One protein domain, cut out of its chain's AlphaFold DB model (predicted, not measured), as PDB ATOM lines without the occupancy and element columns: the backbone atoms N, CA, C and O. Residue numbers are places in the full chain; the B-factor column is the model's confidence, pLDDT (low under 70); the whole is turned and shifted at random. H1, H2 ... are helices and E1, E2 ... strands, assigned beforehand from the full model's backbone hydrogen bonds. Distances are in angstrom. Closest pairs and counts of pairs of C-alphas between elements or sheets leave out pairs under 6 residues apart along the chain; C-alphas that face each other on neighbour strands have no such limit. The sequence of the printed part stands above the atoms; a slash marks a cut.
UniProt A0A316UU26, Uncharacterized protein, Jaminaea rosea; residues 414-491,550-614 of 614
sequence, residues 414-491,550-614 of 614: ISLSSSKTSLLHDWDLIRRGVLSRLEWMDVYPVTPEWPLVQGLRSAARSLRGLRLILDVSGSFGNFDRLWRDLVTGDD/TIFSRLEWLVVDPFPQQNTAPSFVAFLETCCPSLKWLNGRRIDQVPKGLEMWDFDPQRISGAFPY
ATOM      1  N   ILE A 414      -3.769  -0.539 -15.138       95.75
ATOM      2  CA  ILE A 414      -5.108  -1.106 -15.203       95.75
ATOM      3  C   ILE A 414      -5.453  -1.492 -16.638       95.75
ATOM      4  O   ILE A 414      -5.198  -0.731 -17.570       95.75
ATOM      5  N   SER A 415      -6.024  -2.676 -16.820       94.19
ATOM      6  CA  SER A 415      -6.546  -3.132 -18.106       94.19
ATOM      7  C   SER A 415      -7.925  -3.739 -17.906       94.19
ATOM      8  O   SER A 415      -8.078  -4.646 -17.093       94.19
ATOM      9  N   LEU A 416      -8.908  -3.201 -18.623       90.88
ATOM     10  CA  LEU A 416     -10.327  -3.559 -18.639       90.88
ATOM     11  C   LEU A 416     -10.826  -3.642 -20.096       90.88
ATOM     12  O   LEU A 416     -11.948  -3.258 -20.412       90.88
ATOM     13  N   SER A 417      -9.958  -4.084 -21.008       78.00
ATOM     14  CA  SER A 417     -10.089  -3.890 -22.460       78.00
ATOM     15  C   SER A 417     -11.301  -4.566 -23.106       78.00
ATOM     16  O   SER A 417     -11.626  -4.304 -24.254       78.00
ATOM     17  N   SER A 418     -11.935  -5.513 -22.429       74.25
ATOM     18  CA  SER A 418     -13.013  -6.327 -22.999       74.25
ATOM     19  C   SER A 418     -14.412  -5.901 -22.569       74.25
ATOM     20  O   SER A 418     -15.376  -6.491 -23.035       74.25
ATOM     21  N   SER A 419     -14.526  -4.967 -21.623       71.50
ATOM     22  CA  SER A 419     -15.803  -4.591 -21.020       71.50
ATOM     23  C   SER A 419     -16.038  -3.111 -21.176       71.50
ATOM     24  O   SER A 419     -15.178  -2.300 -20.844       71.50
ATOM     25  N   LYS A 420     -17.256  -2.777 -21.591       77.50
ATOM     26  CA  LYS A 420     -17.824  -1.442 -21.460       77.50
ATOM     27  C   LYS A 420     -17.754  -1.022 -19.988       77.50
ATOM     28  O   LYS A 420     -18.583  -1.427 -19.179       77.50
ATOM     29  N   THR A 421     -16.749  -0.221 -19.637       71.50
ATOM     30  CA  THR A 421     -16.489   0.157 -18.243       71.50
ATOM     31  C   THR A 421     -16.906   1.590 -17.959       71.50
ATOM     32  O   THR A 421     -16.533   2.530 -18.659       71.50
ATOM     33  N   SER A 422     -17.636   1.761 -16.859       81.12
ATOM     34  CA  SER A 422     -17.928   3.060 -16.256       81.12
ATOM     35  C   SER A 422     -16.893   3.447 -15.194       81.12
ATOM     36  O   SER A 422     -17.141   4.337 -14.390       81.12
ATOM     37  N   LEU A 423     -15.708   2.815 -15.173       84.44
ATOM     38  CA  LEU A 423     -14.698   3.081 -14.140       84.44
ATOM     39  C   LEU A 423     -14.290   4.557 -14.137       84.44
ATOM     40  O   LEU A 423     -14.199   5.188 -13.091       84.44
ATOM     41  N   LEU A 424     -14.079   5.104 -15.334       85.88
ATOM     42  CA  LEU A 424     -13.743   6.512 -15.535       85.88
ATOM     43  C   LEU A 424     -14.958   7.443 -15.383       85.88
ATOM     44  O   LEU A 424     -14.826   8.639 -15.605       85.88
ATOM     45  N   HIS A 425     -16.120   6.899 -15.010       86.50
ATOM     46  CA  HIS A 425     -17.319   7.652 -14.655       86.50
ATOM     47  C   HIS A 425     -17.575   7.675 -13.139       86.50
ATOM     48  O   HIS A 425     -18.499   8.341 -12.682       86.50
ATOM     49  N   ASP A 426     -16.759   6.983 -12.340       89.88
ATOM     50  CA  ASP A 426     -16.871   7.030 -10.886       89.88
ATOM     51  C   ASP A 426     -16.180   8.290 -10.338       89.88
ATOM     52  O   ASP A 426     -14.950   8.388 -10.243       89.88
ATOM     53  N   TRP A 427     -17.000   9.275  -9.976       89.88
ATOM     54  CA  TRP A 427     -16.555  10.551  -9.427       89.88
ATOM     55  C   TRP A 427     -15.750  10.427  -8.137       89.88
ATOM     56  O   TRP A 427     -14.829  11.219  -7.922       89.88
ATOM     57  N   ASP A 428     -16.048   9.442  -7.293       92.25
ATOM     58  CA  ASP A 428     -15.332   9.256  -6.037       92.25
ATOM     59  C   ASP A 428     -13.911   8.750  -6.290       92.25
ATOM     60  O   ASP A 428     -12.970   9.209  -5.634       92.25
ATOM     61  N   LEU A 429     -13.721   7.864  -7.275       93.50
ATOM     62  CA  LEU A 429     -12.386   7.420  -7.692       93.50
ATOM     63  C   LEU A 429     -11.549   8.574  -8.243       93.50
ATOM     64  O   LEU A 429     -10.365   8.703  -7.905       93.50
ATOM     65  N   ILE A 430     -12.170   9.427  -9.060       93.56
ATOM     66  CA  ILE A 430     -11.510  10.588  -9.657       93.56
ATOM     67  C   ILE A 430     -11.143  11.612  -8.575       93.56
ATOM     68  O   ILE A 430      -9.982  12.013  -8.481       93.56
ATOM     69  N   ARG A 431     -12.091  11.978  -7.702       93.19
ATOM     70  CA  ARG A 431     -11.894  12.957  -6.617       93.19
ATOM     71  C   ARG A 431     -10.834  12.505  -5.614       93.19
ATOM     72  O   ARG A 431     -10.053  13.320  -5.133       93.19
ATOM     73  N   ARG A 432     -10.765  11.205  -5.319       94.69
ATOM     74  CA  ARG A 432      -9.729  10.621  -4.448       94.69
ATOM     75  C   ARG A 432      -8.361  10.507  -5.127       94.69
ATOM     76  O   ARG A 432      -7.401  10.097  -4.478       94.69
ATOM     77  N   GLY A 433      -8.252  10.841  -6.416       95.56
ATOM     78  CA  GLY A 433      -6.997  10.798  -7.161       95.56
ATOM     79  C   GLY A 433      -6.458   9.382  -7.359       95.56
ATOM     80  O   GLY A 433      -5.252   9.211  -7.544       95.56
ATOM     81  N   VAL A 434      -7.322   8.361  -7.333       95.69
ATOM     82  CA  VAL A 434      -6.932   6.943  -7.458       95.69
ATOM     83  C   VAL A 434      -6.189   6.685  -8.774       95.69
ATOM     84  O   VAL A 434      -5.245   5.897  -8.822       95.69
ATOM     85  N   LEU A 435      -6.576   7.401  -9.831       95.69
ATOM     86  CA  LEU A 435      -6.037   7.269 -11.185       95.69
ATOM     87  C   LEU A 435      -4.756   8.093 -11.419       95.69
ATOM     88  O   LEU A 435      -4.068   7.889 -12.414       95.69
ATOM     89  N   SER A 436      -4.390   8.987 -10.492       95.81
ATOM     90  CA  SER A 436      -3.344  10.015 -10.682       95.81
ATOM     91  C   SER A 436      -1.912   9.507 -10.857       95.81
ATOM     92  O   SER A 436      -0.993  10.281 -11.132       95.81
ATOM     93  N   ARG A 437      -1.704   8.210 -10.635       97.25
ATOM     94  CA  ARG A 437      -0.404   7.540 -10.721       97.25
ATOM     95  C   ARG A 437      -0.414   6.355 -11.684       97.25
ATOM     96  O   ARG A 437       0.560   5.600 -11.713       97.25
ATOM     97  N   LEU A 438      -1.479   6.207 -12.473       97.62
ATOM     98  CA  LEU A 438      -1.533   5.215 -13.535       97.62
ATOM     99  C   LEU A 438      -0.495   5.550 -14.606       97.62
ATOM    100  O   LEU A 438      -0.479   6.640 -15.169       97.62
ATOM    101  N   GLU A 439       0.383   4.593 -14.870       97.75
ATOM    102  CA  GLU A 439       1.355   4.615 -15.960       97.75
ATOM    103  C   GLU A 439       0.780   3.930 -17.206       97.75
ATOM    104  O   GLU A 439       1.090   4.337 -18.322       97.75
ATOM    105  N   TRP A 440      -0.070   2.918 -17.025       97.88
ATOM    106  CA  TRP A 440      -0.705   2.169 -18.108       97.88
ATOM    107  C   TRP A 440      -2.206   2.048 -17.876       97.88
ATOM    108  O   TRP A 440      -2.649   1.681 -16.785       97.88
ATOM    109  N   MET A 441      -2.982   2.344 -18.911       96.44
ATOM    110  CA  MET A 441      -4.435   2.250 -18.881       96.44
ATOM    111  C   MET A 441      -4.940   1.673 -20.197       96.44
ATOM    112  O   MET A 441      -4.664   2.221 -21.258       96.44
ATOM    113  N   ASP A 442      -5.674   0.571 -20.118       94.69
ATOM    114  CA  ASP A 442      -6.360  -0.057 -21.244       94.69
ATOM    115  C   ASP A 442      -7.839  -0.175 -20.883       94.69
ATOM    116  O   ASP A 442      -8.194  -0.912 -19.964       94.69
ATOM    117  N   VAL A 443      -8.691   0.620 -21.519       91.94
ATOM    118  CA  VAL A 443     -10.104   0.747 -21.157       91.94
ATOM    119  C   VAL A 443     -10.978   0.761 -22.398       91.94
ATOM    120  O   VAL A 443     -10.617   1.322 -23.434       91.94
ATOM    121  N   TYR A 444     -12.164   0.183 -22.255       89.25
ATOM    122  CA  TYR A 444     -13.227   0.250 -23.245       89.25
ATOM    123  C   TYR A 444     -14.353   1.126 -22.669       89.25
ATOM    124  O   TYR A 444     -15.190   0.627 -21.908       89.25
ATOM    125  N   PRO A 445     -14.346   2.458 -22.878       82.69
ATOM    126  CA  PRO A 445     -15.407   3.325 -22.371       82.69
ATOM    127  C   PRO A 445     -16.720   3.098 -23.136       82.69
ATOM    128  O   PRO A 445     -16.728   3.014 -24.361       82.69
ATOM    129  N   VAL A 446     -17.832   3.013 -22.397       73.12
ATOM    130  CA  VAL A 446     -19.186   2.771 -22.947       73.12
ATOM    131  C   VAL A 446     -19.628   3.923 -23.844       73.12
ATOM    132  O   VAL A 446     -20.091   3.718 -24.958       73.12
ATOM    133  N   THR A 447     -19.469   5.139 -23.337       77.06
ATOM    134  CA  THR A 447     -19.773   6.385 -24.024       77.06
ATOM    135  C   THR A 447     -18.662   7.377 -23.695       77.06
ATOM    136  O   THR A 447     -18.157   7.399 -22.567       77.06
ATOM    137  N   PRO A 448     -18.222   8.193 -24.664       75.88
ATOM    138  CA  PRO A 448     -17.251   9.252 -24.427       75.88
ATOM    139  C   PRO A 448     -17.954  10.481 -23.823       75.88
ATOM    140  O   PRO A 448     -17.883  11.587 -24.350       75.88
ATOM    141  N   GLU A 449     -18.702  10.266 -22.747       79.19
ATOM    142  CA  GLU A 449     -19.435  11.309 -22.040       79.19
ATOM    143  C   GLU A 449     -18.679  11.732 -20.779       79.19
ATOM    144  O   GLU A 449     -17.745  11.074 -20.310       79.19
ATOM    145  N   TRP A 450     -19.080  12.865 -20.212       77.00
ATOM    146  CA  TRP A 450     -18.690  13.212 -18.852       77.00
ATOM    147  C   TRP A 450     -19.127  12.084 -17.912       77.00
ATOM    148  O   TRP A 450     -20.293  11.693 -17.988       77.00
ATOM    149  N   PRO A 451     -18.250  11.545 -17.037       87.19
ATOM    150  CA  PRO A 451     -16.969  12.054 -16.502       87.19
ATOM    151  C   PRO A 451     -15.659  11.531 -17.119       87.19
ATOM    152  O   PRO A 451     -14.586  11.790 -16.561       87.19
ATOM    153  N   LEU A 452     -15.700  10.835 -18.259       90.19
ATOM    154  CA  LEU A 452     -14.523  10.193 -18.860       90.19
ATOM    155  C   LEU A 452     -13.325  11.144 -19.014       90.19
ATOM    156  O   LEU A 452     -12.203  10.793 -18.644       90.19
ATOM    157  N   VAL A 453     -13.570  12.354 -19.532       91.69
ATOM    158  CA  VAL A 453     -12.551  13.399 -19.748       91.69
ATOM    159  C   VAL A 453     -11.770  13.665 -18.461       91.69
ATOM    160  O   VAL A 453     -10.540  13.692 -18.473       91.69
ATOM    161  N   GLN A 454     -12.470  13.801 -17.333       91.44
ATOM    162  CA  GLN A 454     -11.849  14.091 -16.045       91.44
ATOM    163  C   GLN A 454     -11.064  12.898 -15.507       91.44
ATOM    164  O   GLN A 454      -9.967  13.075 -14.975       91.44
ATOM    165  N   GLY A 455     -11.575  11.681 -15.701       93.12
ATOM    166  CA  GLY A 455     -10.831  10.459 -15.410       93.12
ATOM    167  C   GLY A 455      -9.498  10.415 -16.161       93.12
ATOM    168  O   GLY A 455      -8.447  10.240 -15.540       93.12
ATOM    169  N   LEU A 456      -9.516  10.673 -17.473       94.88
ATOM    170  CA  LEU A 456      -8.310  10.714 -18.306       94.88
ATOM    171  C   LEU A 456      -7.348  11.834 -17.884       94.88
ATOM    172  O   LEU A 456      -6.159  11.575 -17.694       94.88
ATOM    173  N   ARG A 457      -7.852  13.058 -17.669       93.56
ATOM    174  CA  ARG A 457      -7.046  14.197 -17.195       93.56
ATOM    175  C   ARG A 457      -6.396  13.915 -15.846       93.56
ATOM    176  O   ARG A 457      -5.228  14.249 -15.652       93.56
ATOM    177  N   SER A 458      -7.114  13.261 -14.931       94.12
ATOM    178  CA  SER A 458      -6.582  12.923 -13.609       94.12
ATOM    179  C   SER A 458      -5.354  12.010 -13.697       94.12
ATOM    180  O   SER A 458      -4.418  12.189 -12.922       94.12
ATOM    181  N   ALA A 459      -5.310  11.097 -14.677       96.12
ATOM    182  CA  ALA A 459      -4.186  10.192 -14.929       96.12
ATOM    183  C   ALA A 459      -3.097  10.783 -15.847       96.12
ATOM    184  O   ALA A 459      -1.978  10.270 -15.894       96.12
ATOM    185  N   ALA A 460      -3.396  11.855 -16.584       95.56
ATOM    186  CA  ALA A 460      -2.608  12.298 -17.734       95.56
ATOM    187  C   ALA A 460      -1.128  12.594 -17.426       95.56
ATOM    188  O   ALA A 460      -0.244  12.272 -18.220       95.56
ATOM    189  N   ARG A 461      -0.836  13.127 -16.231       95.38
ATOM    190  CA  ARG A 461       0.535  13.466 -15.808       95.38
ATOM    191  C   ARG A 461       1.433  12.248 -15.584       95.38
ATOM    192  O   ARG A 461       2.656  12.376 -15.653       95.38
ATOM    193  N   SER A 462       0.870  11.085 -15.257       97.06
ATOM    194  CA  SER A 462       1.633   9.853 -15.010       97.06
ATOM    195  C   SER A 462       1.575   8.866 -16.169       97.06
ATOM    196  O   SER A 462       2.463   8.014 -16.268       97.06
ATOM    197  N   LEU A 463       0.564   8.993 -17.026       97.81
ATOM    198  CA  LEU A 463       0.252   8.027 -18.062       97.81
ATOM    199  C   LEU A 463       1.353   7.969 -19.124       97.81
ATOM    200  O   LEU A 463       1.732   8.979 -19.706       97.81
ATOM    201  N   ARG A 464       1.866   6.762 -19.362       98.06
ATOM    202  CA  ARG A 464       2.851   6.429 -20.399       98.06
ATOM    203  C   ARG A 464       2.233   5.648 -21.543       98.06
ATOM    204  O   ARG A 464       2.663   5.817 -22.679       98.06
ATOM    205  N   GLY A 465       1.245   4.810 -21.244       97.75
ATOM    206  CA  GLY A 465       0.515   4.035 -22.232       97.75
ATOM    207  C   GLY A 465      -0.989   4.135 -22.034       97.75
ATOM    208  O   GLY A 465      -1.487   3.911 -20.931       97.75
ATOM    209  N   LEU A 466      -1.698   4.446 -23.113       96.94
ATOM    210  CA  LEU A 466      -3.148   4.546 -23.152       96.94
ATOM    211  C   LEU A 466      -3.684   3.697 -24.298       96.94
ATOM    212  O   LEU A 466      -3.309   3.911 -25.445       96.94
ATOM    213  N   ARG A 467      -4.583   2.765 -23.996       95.44
ATOM    214  CA  ARG A 467      -5.403   2.069 -24.981       95.44
ATOM    215  C   ARG A 467      -6.871   2.384 -24.723       95.44
ATOM    216  O   ARG A 467      -7.379   2.130 -23.635       95.44
ATOM    217  N   LEU A 468      -7.514   2.979 -25.716       93.00
ATOM    218  CA  LEU A 468      -8.922   3.346 -25.719       93.00
ATOM    219  C   LEU A 468      -9.632   2.521 -26.779       93.00
ATOM    220  O   LEU A 468      -9.366   2.686 -27.968       93.00
ATOM    221  N   ILE A 469     -10.530   1.646 -26.344       89.94
ATOM    222  CA  ILE A 469     -11.389   0.890 -27.251       89.94
ATOM    223  C   ILE A 469     -12.783   1.512 -27.198       89.94
ATOM    224  O   ILE A 469     -13.520   1.363 -26.231       89.94
ATOM    225  N   LEU A 470     -13.096   2.308 -28.206       86.06
ATOM    226  CA  LEU A 470     -14.279   3.140 -28.291       86.06
ATOM    227  C   LEU A 470     -15.432   2.359 -28.932       86.06
ATOM    228  O   LEU A 470     -15.284   1.724 -29.976       86.06
ATOM    229  N   ASP A 471     -16.606   2.429 -28.315       83.50
ATOM    230  CA  ASP A 471     -17.804   1.786 -28.841       83.50
ATOM    231  C   ASP A 471     -18.400   2.566 -30.024       83.50
ATOM    232  O   ASP A 471     -19.011   3.621 -29.851       83.50
ATOM    233  N   VAL A 472     -18.277   2.029 -31.239       72.12
ATOM    234  CA  VAL A 472     -18.772   2.676 -32.474       72.12
ATOM    235  C   VAL A 472     -20.300   2.770 -32.527       72.12
ATOM    236  O   VAL A 472     -20.841   3.460 -33.386       72.12
ATOM    237  N   SER A 473     -21.021   2.095 -31.625       69.44
ATOM    238  CA  SER A 473     -22.480   2.225 -31.554       69.44
ATOM    239  C   SER A 473     -22.950   3.592 -31.030       69.44
ATOM    240  O   SER A 473     -24.127   3.925 -31.175       69.44
ATOM    241  N   GLY A 474     -22.049   4.408 -30.468       62.66
ATOM    242  CA  GLY A 474     -22.330   5.782 -30.050       62.66
ATOM    243  C   GLY A 474     -22.309   6.806 -31.196       62.66
ATOM    244  O   GLY A 474     -21.653   6.622 -32.218       62.66
ATOM    245  N   SER A 475     -23.003   7.935 -31.008       67.81
ATOM    246  CA  SER A 475     -22.943   9.080 -31.930       67.81
ATOM    247  C   SER A 475     -21.502   9.577 -32.077       67.81
ATOM    248  O   SER A 475     -20.885   9.984 -31.090       67.81
ATOM    249  N   PHE A 476     -20.981   9.594 -33.309       71.44
ATOM    250  CA  PHE A 476     -19.621  10.049 -33.624       71.44
ATOM    251  C   PHE A 476     -19.274  11.421 -33.022       71.44
ATOM    252  O   PHE A 476     -18.139  11.637 -32.600       71.44
ATOM    253  N   GLY A 477     -20.262  12.316 -32.899       77.00
ATOM    254  CA  GLY A 477     -20.079  13.644 -32.308       77.00
ATOM    255  C   GLY A 477     -19.577  13.627 -30.859       77.00
ATOM    256  O   GLY A 477     -18.897  14.564 -30.441       77.00
ATOM    257  N   ASN A 478     -19.837  12.557 -30.102       83.44
ATOM    258  CA  ASN A 478     -19.359  12.458 -28.725       83.44
ATOM    259  C   ASN A 478     -17.843  12.171 -28.669       83.44
ATOM    260  O   ASN A 478     -17.173  12.595 -27.729       83.44
ATOM    261  N   PHE A 479     -17.270  11.512 -29.685       85.88
ATOM    262  CA  PHE A 479     -15.824  11.271 -29.744       85.88
ATOM    263  C   PHE A 479     -15.052  12.542 -30.068       85.88
ATOM    264  O   PHE A 479     -14.060  12.824 -29.401       85.88
ATOM    265  N   ASP A 480     -15.512  13.340 -31.036       89.88
ATOM    266  CA  ASP A 480     -14.882  14.635 -31.298       89.88
ATOM    267  C   ASP A 480     -14.909  15.533 -30.059       89.88
ATOM    268  O   ASP A 480     -13.900  16.143 -29.708       89.88
ATOM    269  N   ARG A 481     -16.049  15.553 -29.355       90.06
ATOM    270  CA  ARG A 481     -16.196  16.291 -28.101       90.06
ATOM    271  C   ARG A 481     -15.188  15.835 -27.047       90.06
ATOM    272  O   ARG A 481     -14.547  16.690 -26.456       90.06
ATOM    273  N   LEU A 482     -14.980  14.530 -26.856       91.31
ATOM    274  CA  LEU A 482     -13.955  14.011 -25.939       91.31
ATOM    275  C   LEU A 482     -12.564  14.579 -26.252       91.31
ATOM    276  O   LEU A 482     -11.882  15.056 -25.347       91.31
ATOM    277  N   TRP A 483     -12.135  14.543 -27.514       93.06
ATOM    278  CA  TRP A 483     -10.816  15.053 -27.902       93.06
ATOM    279  C   TRP A 483     -10.722  16.568 -27.759       93.06
ATOM    280  O   TRP A 483      -9.726  17.070 -27.240       93.06
ATOM    281  N   ARG A 484     -11.768  17.291 -28.169       92.69
ATOM    282  CA  ARG A 484     -11.856  18.744 -28.021       92.69
ATOM    283  C   ARG A 484     -11.778  19.153 -26.559       92.69
ATOM    284  O   ARG A 484     -10.963  20.004 -26.223       92.69
ATOM    285  N   ASP A 485     -12.556  18.503 -25.701       91.88
ATOM    286  CA  ASP A 485     -12.569  18.762 -24.269       91.88
ATOM    287  C   ASP A 485     -11.192  18.440 -23.677       91.88
ATOM    288  O   ASP A 485     -10.667  19.218 -22.892       91.88
ATOM    289  N   LEU A 486     -10.525  17.352 -24.082       92.56
ATOM    290  CA  LEU A 486      -9.148  17.084 -23.646       92.56
ATOM    291  C   LEU A 486      -8.159  18.187 -24.062       92.56
ATOM    292  O   LEU A 486      -7.228  18.431 -23.304       92.56
ATOM    293  N   VAL A 487      -8.364  18.858 -25.201       92.62
ATOM    294  CA  VAL A 487      -7.504  19.946 -25.707       92.62
ATOM    295  C   VAL A 487      -7.781  21.285 -25.039       92.62
ATOM    296  O   VAL A 487      -6.841  21.973 -24.637       92.62
ATOM    297  N   THR A 488      -9.047  21.704 -24.969       90.12
ATOM    298  CA  THR A 488      -9.389  23.069 -24.546       90.12
ATOM    299  C   THR A 488      -9.059  23.300 -23.085       90.12
ATOM    300  O   THR A 488      -8.761  24.426 -22.700       90.12
ATOM    301  N   GLY A 489      -9.077  22.243 -22.273       79.75
ATOM    302  CA  GLY A 489      -8.922  22.401 -20.837       79.75
ATOM    303  C   GLY A 489     -10.190  22.930 -20.169       79.75
ATOM    304  O   GLY A 489     -10.241  22.835 -18.948       79.75
ATOM    305  N   ASP A 490     -11.201  23.364 -20.941       74.25
ATOM    306  CA  ASP A 490     -12.255  24.281 -20.486       74.25
ATOM    307  C   ASP A 490     -12.806  23.897 -19.115       74.25
ATOM    308  O   ASP A 490     -13.194  22.748 -18.866       74.25
ATOM    309  N   ASP A 491     -12.714  24.884 -18.223       56.62
ATOM    310  CA  ASP A 491     -12.707  24.692 -16.787       56.62
ATOM    311  C   ASP A 491     -14.032  24.128 -16.277       56.62
ATOM    312  O   ASP A 491     -15.127  24.676 -16.429       56.62
ATOM    313  N   THR A 550       1.160  20.752 -21.199       85.25
ATOM    314  CA  THR A 550       1.008  19.507 -21.950       85.25
ATOM    315  C   THR A 550       0.385  18.437 -21.052       85.25
ATOM    316  O   THR A 550       1.042  17.857 -20.181       85.25
ATOM    317  N   ILE A 551      -0.928  18.231 -21.214       91.38
ATOM    318  CA  ILE A 551      -1.750  17.477 -20.256       91.38
ATOM    319  C   ILE A 551      -1.210  16.048 -20.140       91.38
ATOM    320  O   ILE A 551      -0.997  15.548 -19.034       91.38
ATOM    321  N   PHE A 552      -0.863  15.450 -21.283       95.38
ATOM    322  CA  PHE A 552      -0.267  14.122 -21.417       95.38
ATOM    323  C   PHE A 552       1.241  14.197 -21.702       95.38
ATOM    324  O   PHE A 552       1.771  13.525 -22.588       95.38
ATOM    325  N   SER A 553       1.970  14.993 -20.912       95.19
ATOM    326  CA  SER A 553       3.424  15.202 -21.050       95.19
ATOM    327  C   SER A 553       4.280  13.926 -21.045       95.19
ATOM    328  O   SER A 553       5.412  13.956 -21.525       95.19
ATOM    329  N   ARG A 554       3.778  12.799 -20.517       97.06
ATOM    330  CA  ARG A 554       4.511  11.523 -20.425       97.06
ATOM    331  C   ARG A 554       3.964  10.413 -21.315       97.06
ATOM    332  O   ARG A 554       4.522   9.318 -21.273       97.06
ATOM    333  N   LEU A 555       2.905  10.665 -22.081       97.75
ATOM    334  CA  LEU A 555       2.276   9.632 -22.896       97.75
ATOM    335  C   LEU A 555       3.200   9.273 -24.060       97.75
ATOM    336  O   LEU A 555       3.483  10.110 -24.906       97.75
ATOM    337  N   GLU A 556       3.687   8.032 -24.082       97.88
ATOM    338  CA  GLU A 556       4.616   7.518 -25.095       97.88
ATOM    339  C   GLU A 556       3.931   6.551 -26.071       97.88
ATOM    340  O   GLU A 556       4.376   6.421 -27.214       97.88
ATOM    341  N   TRP A 557       2.866   5.875 -25.635       97.62
ATOM    342  CA  TRP A 557       2.147   4.863 -26.404       97.62
ATOM    343  C   TRP A 557       0.640   5.119 -26.362       97.62
ATOM    344  O   TRP A 557       0.046   5.151 -25.285       97.62
ATOM    345  N   LEU A 558       0.025   5.289 -27.529       96.25
ATOM    346  CA  LEU A 558      -1.412   5.487 -27.676       96.25
ATOM    347  C   LEU A 558      -1.981   4.448 -28.638       96.25
ATOM    348  O   LEU A 558      -1.493   4.290 -29.757       96.25
ATOM    349  N   VAL A 559      -3.030   3.759 -28.210       94.62
ATOM    350  CA  VAL A 559      -3.859   2.911 -29.060       94.62
ATOM    351  C   VAL A 559      -5.294   3.395 -28.977       94.62
ATOM    352  O   VAL A 559      -5.834   3.528 -27.884       94.62
ATOM    353  N   VAL A 560      -5.909   3.652 -30.123       92.56
ATOM    354  CA  VAL A 560      -7.320   4.024 -30.233       92.56
ATOM    355  C   VAL A 560      -7.975   3.119 -31.267       92.56
ATOM    356  O   VAL A 560      -7.489   3.030 -32.397       92.56
ATOM    357  N   ASP A 561      -9.040   2.434 -30.864       89.31
ATOM    358  CA  ASP A 561      -9.762   1.464 -31.689       89.31
ATOM    359  C   ASP A 561     -11.288   1.639 -31.531       89.31
ATOM    360  O   ASP A 561     -11.766   1.496 -30.412       89.31
ATOM    361  N   PRO A 562     -12.059   1.966 -32.584       88.44
ATOM    362  CA  PRO A 562     -11.578   2.259 -33.926       88.44
ATOM    363  C   PRO A 562     -10.692   3.502 -33.939       88.44
ATOM    364  O   PRO A 562     -10.814   4.406 -33.110       88.44
ATOM    365  N   PHE A 563      -9.806   3.555 -34.927       85.06
ATOM    366  CA  PHE A 563      -8.990   4.735 -35.150       85.06
ATOM    367  C   PHE A 563      -9.873   5.950 -35.503       85.06
ATOM    368  O   PHE A 563     -10.720   5.827 -36.396       85.06
ATOM    369  N   PRO A 564      -9.701   7.111 -34.842       82.62
ATOM    370  CA  PRO A 564     -10.497   8.302 -35.123       82.62
ATOM    371  C   PRO A 564     -10.318   8.766 -36.575       82.62
ATOM    372  O   PRO A 564      -9.192   8.886 -37.057       82.62
ATOM    373  N   GLN A 565     -11.424   9.036 -37.269       79.25
ATOM    374  CA  GLN A 565     -11.411   9.580 -38.631       79.25
ATOM    375  C   GLN A 565     -11.653  11.092 -38.580       79.25
ATOM    376  O   GLN A 565     -12.373  11.575 -37.710       79.25
ATOM    377  N   GLN A 566     -11.107  11.858 -39.526       73.75
ATOM    378  CA  GLN A 566     -11.223  13.324 -39.516       73.75
ATOM    379  C   GLN A 566     -12.674  13.819 -39.576       73.75
ATOM    380  O   GLN A 566     -13.007  14.785 -38.901       73.75
ATOM    381  N   ASN A 567     -13.560  13.133 -40.304       76.00
ATOM    382  CA  ASN A 567     -14.978  13.507 -40.377       76.00
ATOM    383  C   ASN A 567     -15.744  13.242 -39.070       76.00
ATOM    384  O   ASN A 567     -16.805  13.820 -38.853       76.00
ATOM    385  N   THR A 568     -15.239  12.352 -38.212       78.50
ATOM    386  CA  THR A 568     -15.920  11.926 -36.979       78.50
ATOM    387  C   THR A 568     -15.260  12.463 -35.713       78.50
ATOM    388  O   THR A 568     -15.915  12.550 -34.680       78.50
ATOM    389  N   ALA A 569     -13.985  12.842 -35.787       85.94
ATOM    390  CA  ALA A 569     -13.179  13.327 -34.674       85.94
ATOM    391  C   ALA A 569     -12.096  14.327 -35.144       85.94
ATOM    392  O   ALA A 569     -10.902  14.074 -34.938       85.94
ATOM    393  N   PRO A 570     -12.468  15.460 -35.776       87.12
ATOM    394  CA  PRO A 570     -11.507  16.452 -36.275       87.12
ATOM    395  C   PRO A 570     -10.553  16.992 -35.194       87.12
ATOM    396  O   PRO A 570      -9.411  17.346 -35.488       87.12
ATOM    397  N   SER A 571     -10.973  17.001 -33.928       90.88
ATOM    398  CA  SER A 571     -10.180  17.484 -32.792       90.88
ATOM    399  C   SER A 571      -9.079  16.506 -32.354       90.88
ATOM    400  O   SER A 571      -8.232  16.867 -31.536       90.88
ATOM    401  N   PHE A 572      -9.042  15.276 -32.886       92.06
ATOM    402  CA  PHE A 572      -8.033  14.279 -32.508       92.06
ATOM    403  C   PHE A 572      -6.611  14.693 -32.908       92.06
ATOM    404  O   PHE A 572      -5.677  14.503 -32.131       92.06
ATOM    405  N   VAL A 573      -6.431  15.320 -34.077       90.44
ATOM    406  CA  VAL A 573      -5.110  15.807 -34.518       90.44
ATOM    407  C   VAL A 573      -4.599  16.892 -33.571       90.44
ATOM    408  O   VAL A 573      -3.482  16.795 -33.065       90.44
ATOM    409  N   ALA A 574      -5.460  17.859 -33.234       90.88
ATOM    410  CA  ALA A 574      -5.137  18.897 -32.260       90.88
ATOM    411  C   ALA A 574      -4.765  18.295 -30.895       90.88
ATOM    412  O   ALA A 574      -3.826  18.763 -30.257       90.88
ATOM    413  N   PHE A 575      -5.439  17.225 -30.457       93.56
ATOM    414  CA  PHE A 575      -5.083  16.490 -29.240       93.56
ATOM    415  C   PHE A 575      -3.669  15.895 -29.296       93.56
ATOM    416  O   PHE A 575      -2.899  16.069 -28.349       93.56
ATOM    417  N   LEU A 576      -3.293  15.235 -30.393       93.25
ATOM    418  CA  LEU A 576      -1.951  14.664 -30.535       93.25
ATOM    419  C   LEU A 576      -0.867  15.750 -30.483       93.25
ATOM    420  O   LEU A 576       0.117  15.598 -29.760       93.25
ATOM    421  N   GLU A 577      -1.072  16.855 -31.201       90.94
ATOM    422  CA  GLU A 577      -0.096  17.944 -31.320       90.94
ATOM    423  C   GLU A 577       0.046  18.767 -30.036       90.94
ATOM    424  O   GLU A 577       1.159  19.096 -29.626       90.94
ATOM    425  N   THR A 578      -1.072  19.095 -29.384       91.50
ATOM    426  CA  THR A 578      -1.076  19.993 -28.217       91.50
ATOM    427  C   THR A 578      -0.876  19.254 -26.901       91.50
ATOM    428  O   THR A 578      -0.190  19.747 -26.004       91.50
ATOM    429  N   CYS A 579      -1.463  18.064 -26.757       94.38
ATOM    430  CA  CYS A 579      -1.532  17.389 -25.467       94.38
ATOM    431  C   CYS A 579      -0.454  16.316 -25.285       94.38
ATOM    432  O   CYS A 579      -0.120  16.018 -24.135       94.38
ATOM    433  N   CYS A 580       0.100  15.752 -26.368       95.56
ATOM    434  CA  CYS A 580       0.922  14.533 -26.331       95.56
ATOM    435  C   CYS A 580       2.346  14.720 -26.909       95.56
ATOM    436  O   CYS A 580       2.754  13.966 -27.794       95.56
ATOM    437  N   PRO A 581       3.162  15.660 -26.393       95.12
ATOM    438  CA  PRO A 581       4.479  15.979 -26.966       95.12
ATOM    439  C   PRO A 581       5.488  14.817 -26.910       95.12
ATOM    440  O   PRO A 581       6.454  14.793 -27.668       95.12
ATOM    441  N   SER A 582       5.286  13.859 -25.999       96.56
ATOM    442  CA  SER A 582       6.172  12.706 -25.785       96.56
ATOM    443  C   SER A 582       5.739  11.451 -26.544       96.56
ATOM    444  O   SER A 582       6.352  10.394 -26.360       96.56
ATOM    445  N   LEU A 583       4.691  11.538 -27.371       96.69
ATOM    446  CA  LEU A 583       4.127  10.379 -28.048       96.69
ATOM    447  C   LEU A 583       5.140   9.793 -29.033       96.69
ATOM    448  O   LEU A 583       5.649  10.486 -29.909       96.69
ATOM    449  N   LYS A 584       5.434   8.499 -28.894       96.50
ATOM    450  CA  LYS A 584       6.372   7.765 -29.761       96.50
ATOM    451  C   LYS A 584       5.654   6.762 -30.648       96.50
ATOM    452  O   LYS A 584       6.111   6.516 -31.760       96.50
ATOM    453  N   TRP A 585       4.561   6.182 -30.157       95.94
ATOM    454  CA  TRP A 585       3.830   5.108 -30.818       95.94
ATOM    455  C   TRP A 585       2.334   5.406 -30.870       95.94
ATOM    456  O   TRP A 585       1.733   5.718 -29.843       95.94
ATOM    457  N   LEU A 586       1.746   5.239 -32.050       93.94
ATOM    458  CA  LEU A 586       0.317   5.369 -32.315       93.94
ATOM    459  C   LEU A 586      -0.167   4.106 -33.032       93.94
ATOM    460  O   LEU A 586       0.337   3.779 -34.106       93.94
ATOM    461  N   ASN A 587      -1.101   3.366 -32.427       92.25
ATOM    462  CA  ASN A 587      -1.644   2.109 -32.963       92.25
ATOM    463  C   ASN A 587      -0.549   1.126 -33.432       92.25
ATOM    464  O   ASN A 587      -0.632   0.522 -34.499       92.25
ATOM    465  N   GLY A 588       0.525   0.998 -32.644       90.44
ATOM    466  CA  GLY A 588       1.651   0.102 -32.938       90.44
ATOM    467  C   GLY A 588       2.659   0.616 -33.975       90.44
ATOM    468  O   GLY A 588       3.694  -0.019 -34.166       90.44
ATOM    469  N   ARG A 589       2.425   1.775 -34.603       90.06
ATOM    470  CA  ARG A 589       3.364   2.423 -35.535       90.06
ATOM    471  C   ARG A 589       4.126   3.535 -34.831       90.06
ATOM    472  O   ARG A 589       3.581   4.186 -33.940       90.06
ATOM    473  N   ARG A 590       5.384   3.776 -35.207       93.44
ATOM    474  CA  ARG A 590       6.124   4.913 -34.646       93.44
ATOM    475  C   ARG A 590       5.622   6.222 -35.250       93.44
ATOM    476  O   ARG A 590       5.400   6.287 -36.455       93.44
ATOM    477  N   ILE A 591       5.497   7.270 -34.439       91.00
ATOM    478  CA  ILE A 591       4.949   8.569 -34.864       91.00
ATOM    479  C   ILE A 591       5.781   9.234 -35.972       91.00
ATOM    480  O   ILE A 591       5.248   9.963 -36.797       91.00
ATOM    481  N   ASP A 592       7.088   8.960 -36.035       89.25
ATOM    482  CA  ASP A 592       7.984   9.465 -37.081       89.25
ATOM    483  C   ASP A 592       7.775   8.781 -38.439       89.25
ATOM    484  O   ASP A 592       8.188   9.324 -39.462       89.25
ATOM    485  N   GLN A 593       7.120   7.618 -38.447       87.06
ATOM    486  CA  GLN A 593       6.715   6.885 -39.648       87.06
ATOM    487  C   GLN A 593       5.285   7.220 -40.084       87.06
ATOM    488  O   GLN A 593       4.868   6.829 -41.173       87.06
ATOM    489  N   VAL A 594       4.526   7.921 -39.238       82.06
ATOM    490  CA  VAL A 594       3.197   8.423 -39.576       82.06
ATOM    491  C   VAL A 594       3.384   9.666 -40.463       82.06
ATOM    492  O   VAL A 594       4.098  10.586 -40.054       82.06
ATOM    493  N   PRO A 595       2.807   9.715 -41.681       78.69
ATOM    494  CA  PRO A 595       2.917  10.874 -42.564       78.69
ATOM    495  C   PRO A 595       2.527  12.168 -41.834       78.69
ATOM    496  O   PRO A 595       1.428  12.279 -41.298       78.69
ATOM    497  N   LYS A 596       3.440  13.148 -41.796       67.75
ATOM    498  CA  LYS A 596       3.316  14.400 -41.017       67.75
ATOM    499  C   LYS A 596       2.394  15.453 -41.652       67.75
ATOM    500  O   LYS A 596       2.549  16.640 -41.391       67.75
ATOM    501  N   GLY A 597       1.476  15.039 -42.514       61.53
ATOM    502  CA  GLY A 597       0.564  15.928 -43.222       61.53
ATOM    503  C   GLY A 597      -0.884  15.588 -42.918       61.53
ATOM    504  O   GLY A 597      -1.207  14.443 -42.591       61.53
ATOM    505  N   LEU A 598      -1.751  16.585 -43.105       49.09
ATOM    506  CA  LEU A 598      -3.190  16.385 -43.203       49.09
ATOM    507  C   LEU A 598      -3.520  15.230 -44.153       49.09
ATOM    508  O   LEU A 598      -4.446  14.533 -43.844       49.09
ATOM    509  N   GLU A 599      -2.730  14.887 -45.174       55.47
ATOM    510  CA  GLU A 599      -3.013  13.806 -46.148       55.47
ATOM    511  C   GLU A 599      -3.324  12.397 -45.591       55.47
ATOM    512  O   GLU A 599      -3.936  11.597 -46.293       55.47
ATOM    513  N   MET A 600      -2.913  12.049 -44.364       55.28
ATOM    514  CA  MET A 600      -3.339  10.781 -43.734       55.28
ATOM    515  C   MET A 600      -4.712  10.898 -43.040       55.28
ATOM    516  O   MET A 600      -5.372   9.897 -42.760       55.28
ATOM    517  N   TRP A 601      -5.115  12.129 -42.746       58.19
ATOM    518  CA  TRP A 601      -6.328  12.515 -42.036       58.19
ATOM    519  C   TRP A 601      -7.369  13.134 -42.973       58.19
ATOM    520  O   TRP A 601      -8.547  12.932 -42.729       58.19
ATOM    521  N   ASP A 602      -6.938  13.812 -44.038       53.16
ATOM    522  CA  ASP A 602      -7.717  14.427 -45.098       53.16
ATOM    523  C   ASP A 602      -8.415  13.311 -45.834       53.16
ATOM    524  O   ASP A 602      -7.848  12.586 -46.658       53.16
ATOM    525  N   PHE A 603      -9.679  13.168 -45.477       51.12
ATOM    526  CA  PHE A 603     -10.617  12.372 -46.220       51.12
ATOM    527  C   PHE A 603     -10.817  13.074 -47.565       51.12
ATOM    528  O   PHE A 603     -11.728  13.879 -47.715       51.12
ATOM    529  N   ASP A 604      -9.939  12.824 -48.536       53.53
ATOM    530  CA  ASP A 604     -10.178  13.219 -49.919       53.53
ATOM    531  C   ASP A 604     -11.388  12.404 -50.405       53.53
ATOM    532  O   ASP A 604     -11.264  11.198 -50.611       53.53
ATOM    533  N   PRO A 605     -12.579  13.004 -50.588       55.09
ATOM    534  CA  PRO A 605     -13.772  12.253 -50.969       55.09
ATOM    535  C   PRO A 605     -13.632  11.579 -52.344       55.09
ATOM    536  O   PRO A 605     -14.427  10.699 -52.670       55.09
ATOM    537  N   GLN A 606     -12.629  11.961 -53.149       57.91
ATOM    538  CA  GLN A 606     -12.297  11.314 -54.420       57.91
ATOM    539  C   GLN A 606     -11.315  10.148 -54.264       57.91
ATOM    540  O   GLN A 606     -11.284   9.250 -55.109       57.91
ATOM    541  N   ARG A 607     -10.546  10.107 -53.174       52.75
ATOM    542  CA  ARG A 607      -9.773   8.938 -52.757       52.75
ATOM    543  C   ARG A 607     -10.536   8.260 -51.638       52.75
ATOM    544  O   ARG A 607     -10.353   8.587 -50.474       52.75
ATOM    545  N   ILE A 608     -11.354   7.267 -51.987       48.34
ATOM    546  CA  ILE A 608     -11.931   6.335 -51.014       48.34
ATOM    547  C   ILE A 608     -10.756   5.694 -50.265       48.34
ATOM    548  O   ILE A 608     -10.204   4.682 -50.702       48.34
ATOM    549  N   SER A 609     -10.320   6.297 -49.160       46.31
ATOM    550  CA  SER A 609      -9.402   5.676 -48.228       46.31
ATOM    551  C   SER A 609     -10.230   4.578 -47.584       46.31
ATOM    552  O   SER A 609     -10.948   4.806 -46.608       46.31
ATOM    553  N   GLY A 610     -10.232   3.403 -48.218       43.25
ATOM    554  CA  GLY A 610     -10.768   2.196 -47.614       43.25
ATOM    555  C   GLY A 610     -10.216   2.106 -46.198       43.25
ATOM    556  O   GLY A 610      -9.067   2.501 -45.973       43.25
ATOM    557  N   ALA A 611     -11.060   1.670 -45.256       47.22
ATOM    558  CA  ALA A 611     -10.668   1.408 -43.874       47.22
ATOM    559  C   ALA A 611      -9.226   0.892 -43.858       47.22
ATOM    560  O   ALA A 611      -8.931  -0.045 -44.603       47.22
ATOM    561  N   PHE A 612      -8.341   1.574 -43.117       48.22
ATOM    562  CA  PHE A 612      -6.919   1.235 -43.066       48.22
ATOM    563  C   PHE A 612      -6.774  -0.292 -43.060       48.22
ATOM    564  O   PHE A 612      -7.396  -0.925 -42.204       48.22
ATOM    565  N   PRO A 613      -6.029  -0.902 -44.003       43.09
ATOM    566  CA  PRO A 613      -5.744  -2.322 -43.902       43.09
ATOM    567  C   PRO A 613      -4.972  -2.514 -42.593       43.09
ATOM    568  O   PRO A 613      -3.854  -2.004 -42.450       43.09
ATOM    569  N   TYR A 614      -5.651  -3.122 -41.619       41.06
ATOM    570  CA  TYR A 614      -5.120  -3.445 -40.298       41.06
ATOM    571  C   TYR A 614      -4.030  -4.507 -40.394       41.06
ATOM    572  O   TYR A 614      -4.214  -5.470 -41.176       41.06
TER     573      TYR A 614
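AT A GLANCE: This is residues 414 to 491 and 550 to 614 of the 614 residues of an uncharacterized protein of Jaminaea rosea (UniProt A0A316UU26). A twisted wall of four parallel strands, E1 to E4, has H2, H3 and H4 over one face in a loose layer, of which H2 only grazes the sheet, and no named helix over the other face. H1 lies out beyond E1 at one end of the longest axis, and a long tail without named elements runs past E4 to make the other end. The printed part has 143 residues with four named helices and four named strands, in the order E1 H1 E2 H2 E3 H3 E4 H4; the sheet's order is E1 E2 E3 E4. The class is mixed, helices and strands, with 60 residues, under half, in named elements. The whole is compact by its radius of gyration of the C-alphas, 14.8 A, yet elongated in outline, 49 by 31 by 30 A.

IN THESE COORDINATES: The sheet holds E1, residues 414 to 421, which starts at C-alpha 414 (-5.108, -1.106, -15.203) and bends by 107 degrees at residue 418; E2, residues 440 to 445, 15.4 A long; E3, residues 465 to 469, 13.3 A; and E4, residues 557 to 561, 13.5 A. The helices are H1, residues 427 to 431; H2, residues 452 to 460, 12.2 A; H3, residues 476 to 488, 18.9 A; and H4, residues 571 to 579, 11.3 A, ending at C-alpha 579 (-1.532, 17.389, -25.467).

HOW THE PARTS SIT: E1 and E4 are the edge strands. Between E1 and E2, N 416 and O 442 are 2.7 A apart, within hydrogen-bond range; between E2 and E3, N 467 and O 441 are at 2.8 A; between E3 and E4, N 468 and O 559 are at 2.8 A. E1, H1, E2 and E2, H2, E3 are strand-helix-strand units, two parallel neighbour strands joined through a helix, each with a right-handed crossover. H1, H3 and H4 are not on the sheet. H1 and H2 only just touch, with 3 pairs of C-alphas within 8 A, the closest being Ile 430 and Gly 455 at 5.8 A. H3 touches H2 with residues 482 to 486 alone, at a steep tilt of 40 degrees, the same way; the closest C-alphas, of Val 453 and Leu 486, are 6.4 A apart. H3 and H4 touch at a shallow tilt of 23 degrees, the same way, with the C-alphas of Arg 484 and Ser 571 5.2 A apart. In H1, H2, H3 and H4 every O i to N i+4 pair is within hydrogen-bond range.

THE WHOLE: The farthest C-alphas, of Arg 432 and Gln 606, are 50.0 A apart. Residues 492 to 549 are not printed, and C-alphas 491 and 550 are 15.5 A apart across this cut. Of the links that are printed whole, none is long. Residues 580 to 614 hold no named element, but residues 585 to 586 pair in parallel with 557 to 558 of E4. The mean pLDDT of the printed part is 83.8; residues 473 to 475, 491 and 596 to 614 are under 70.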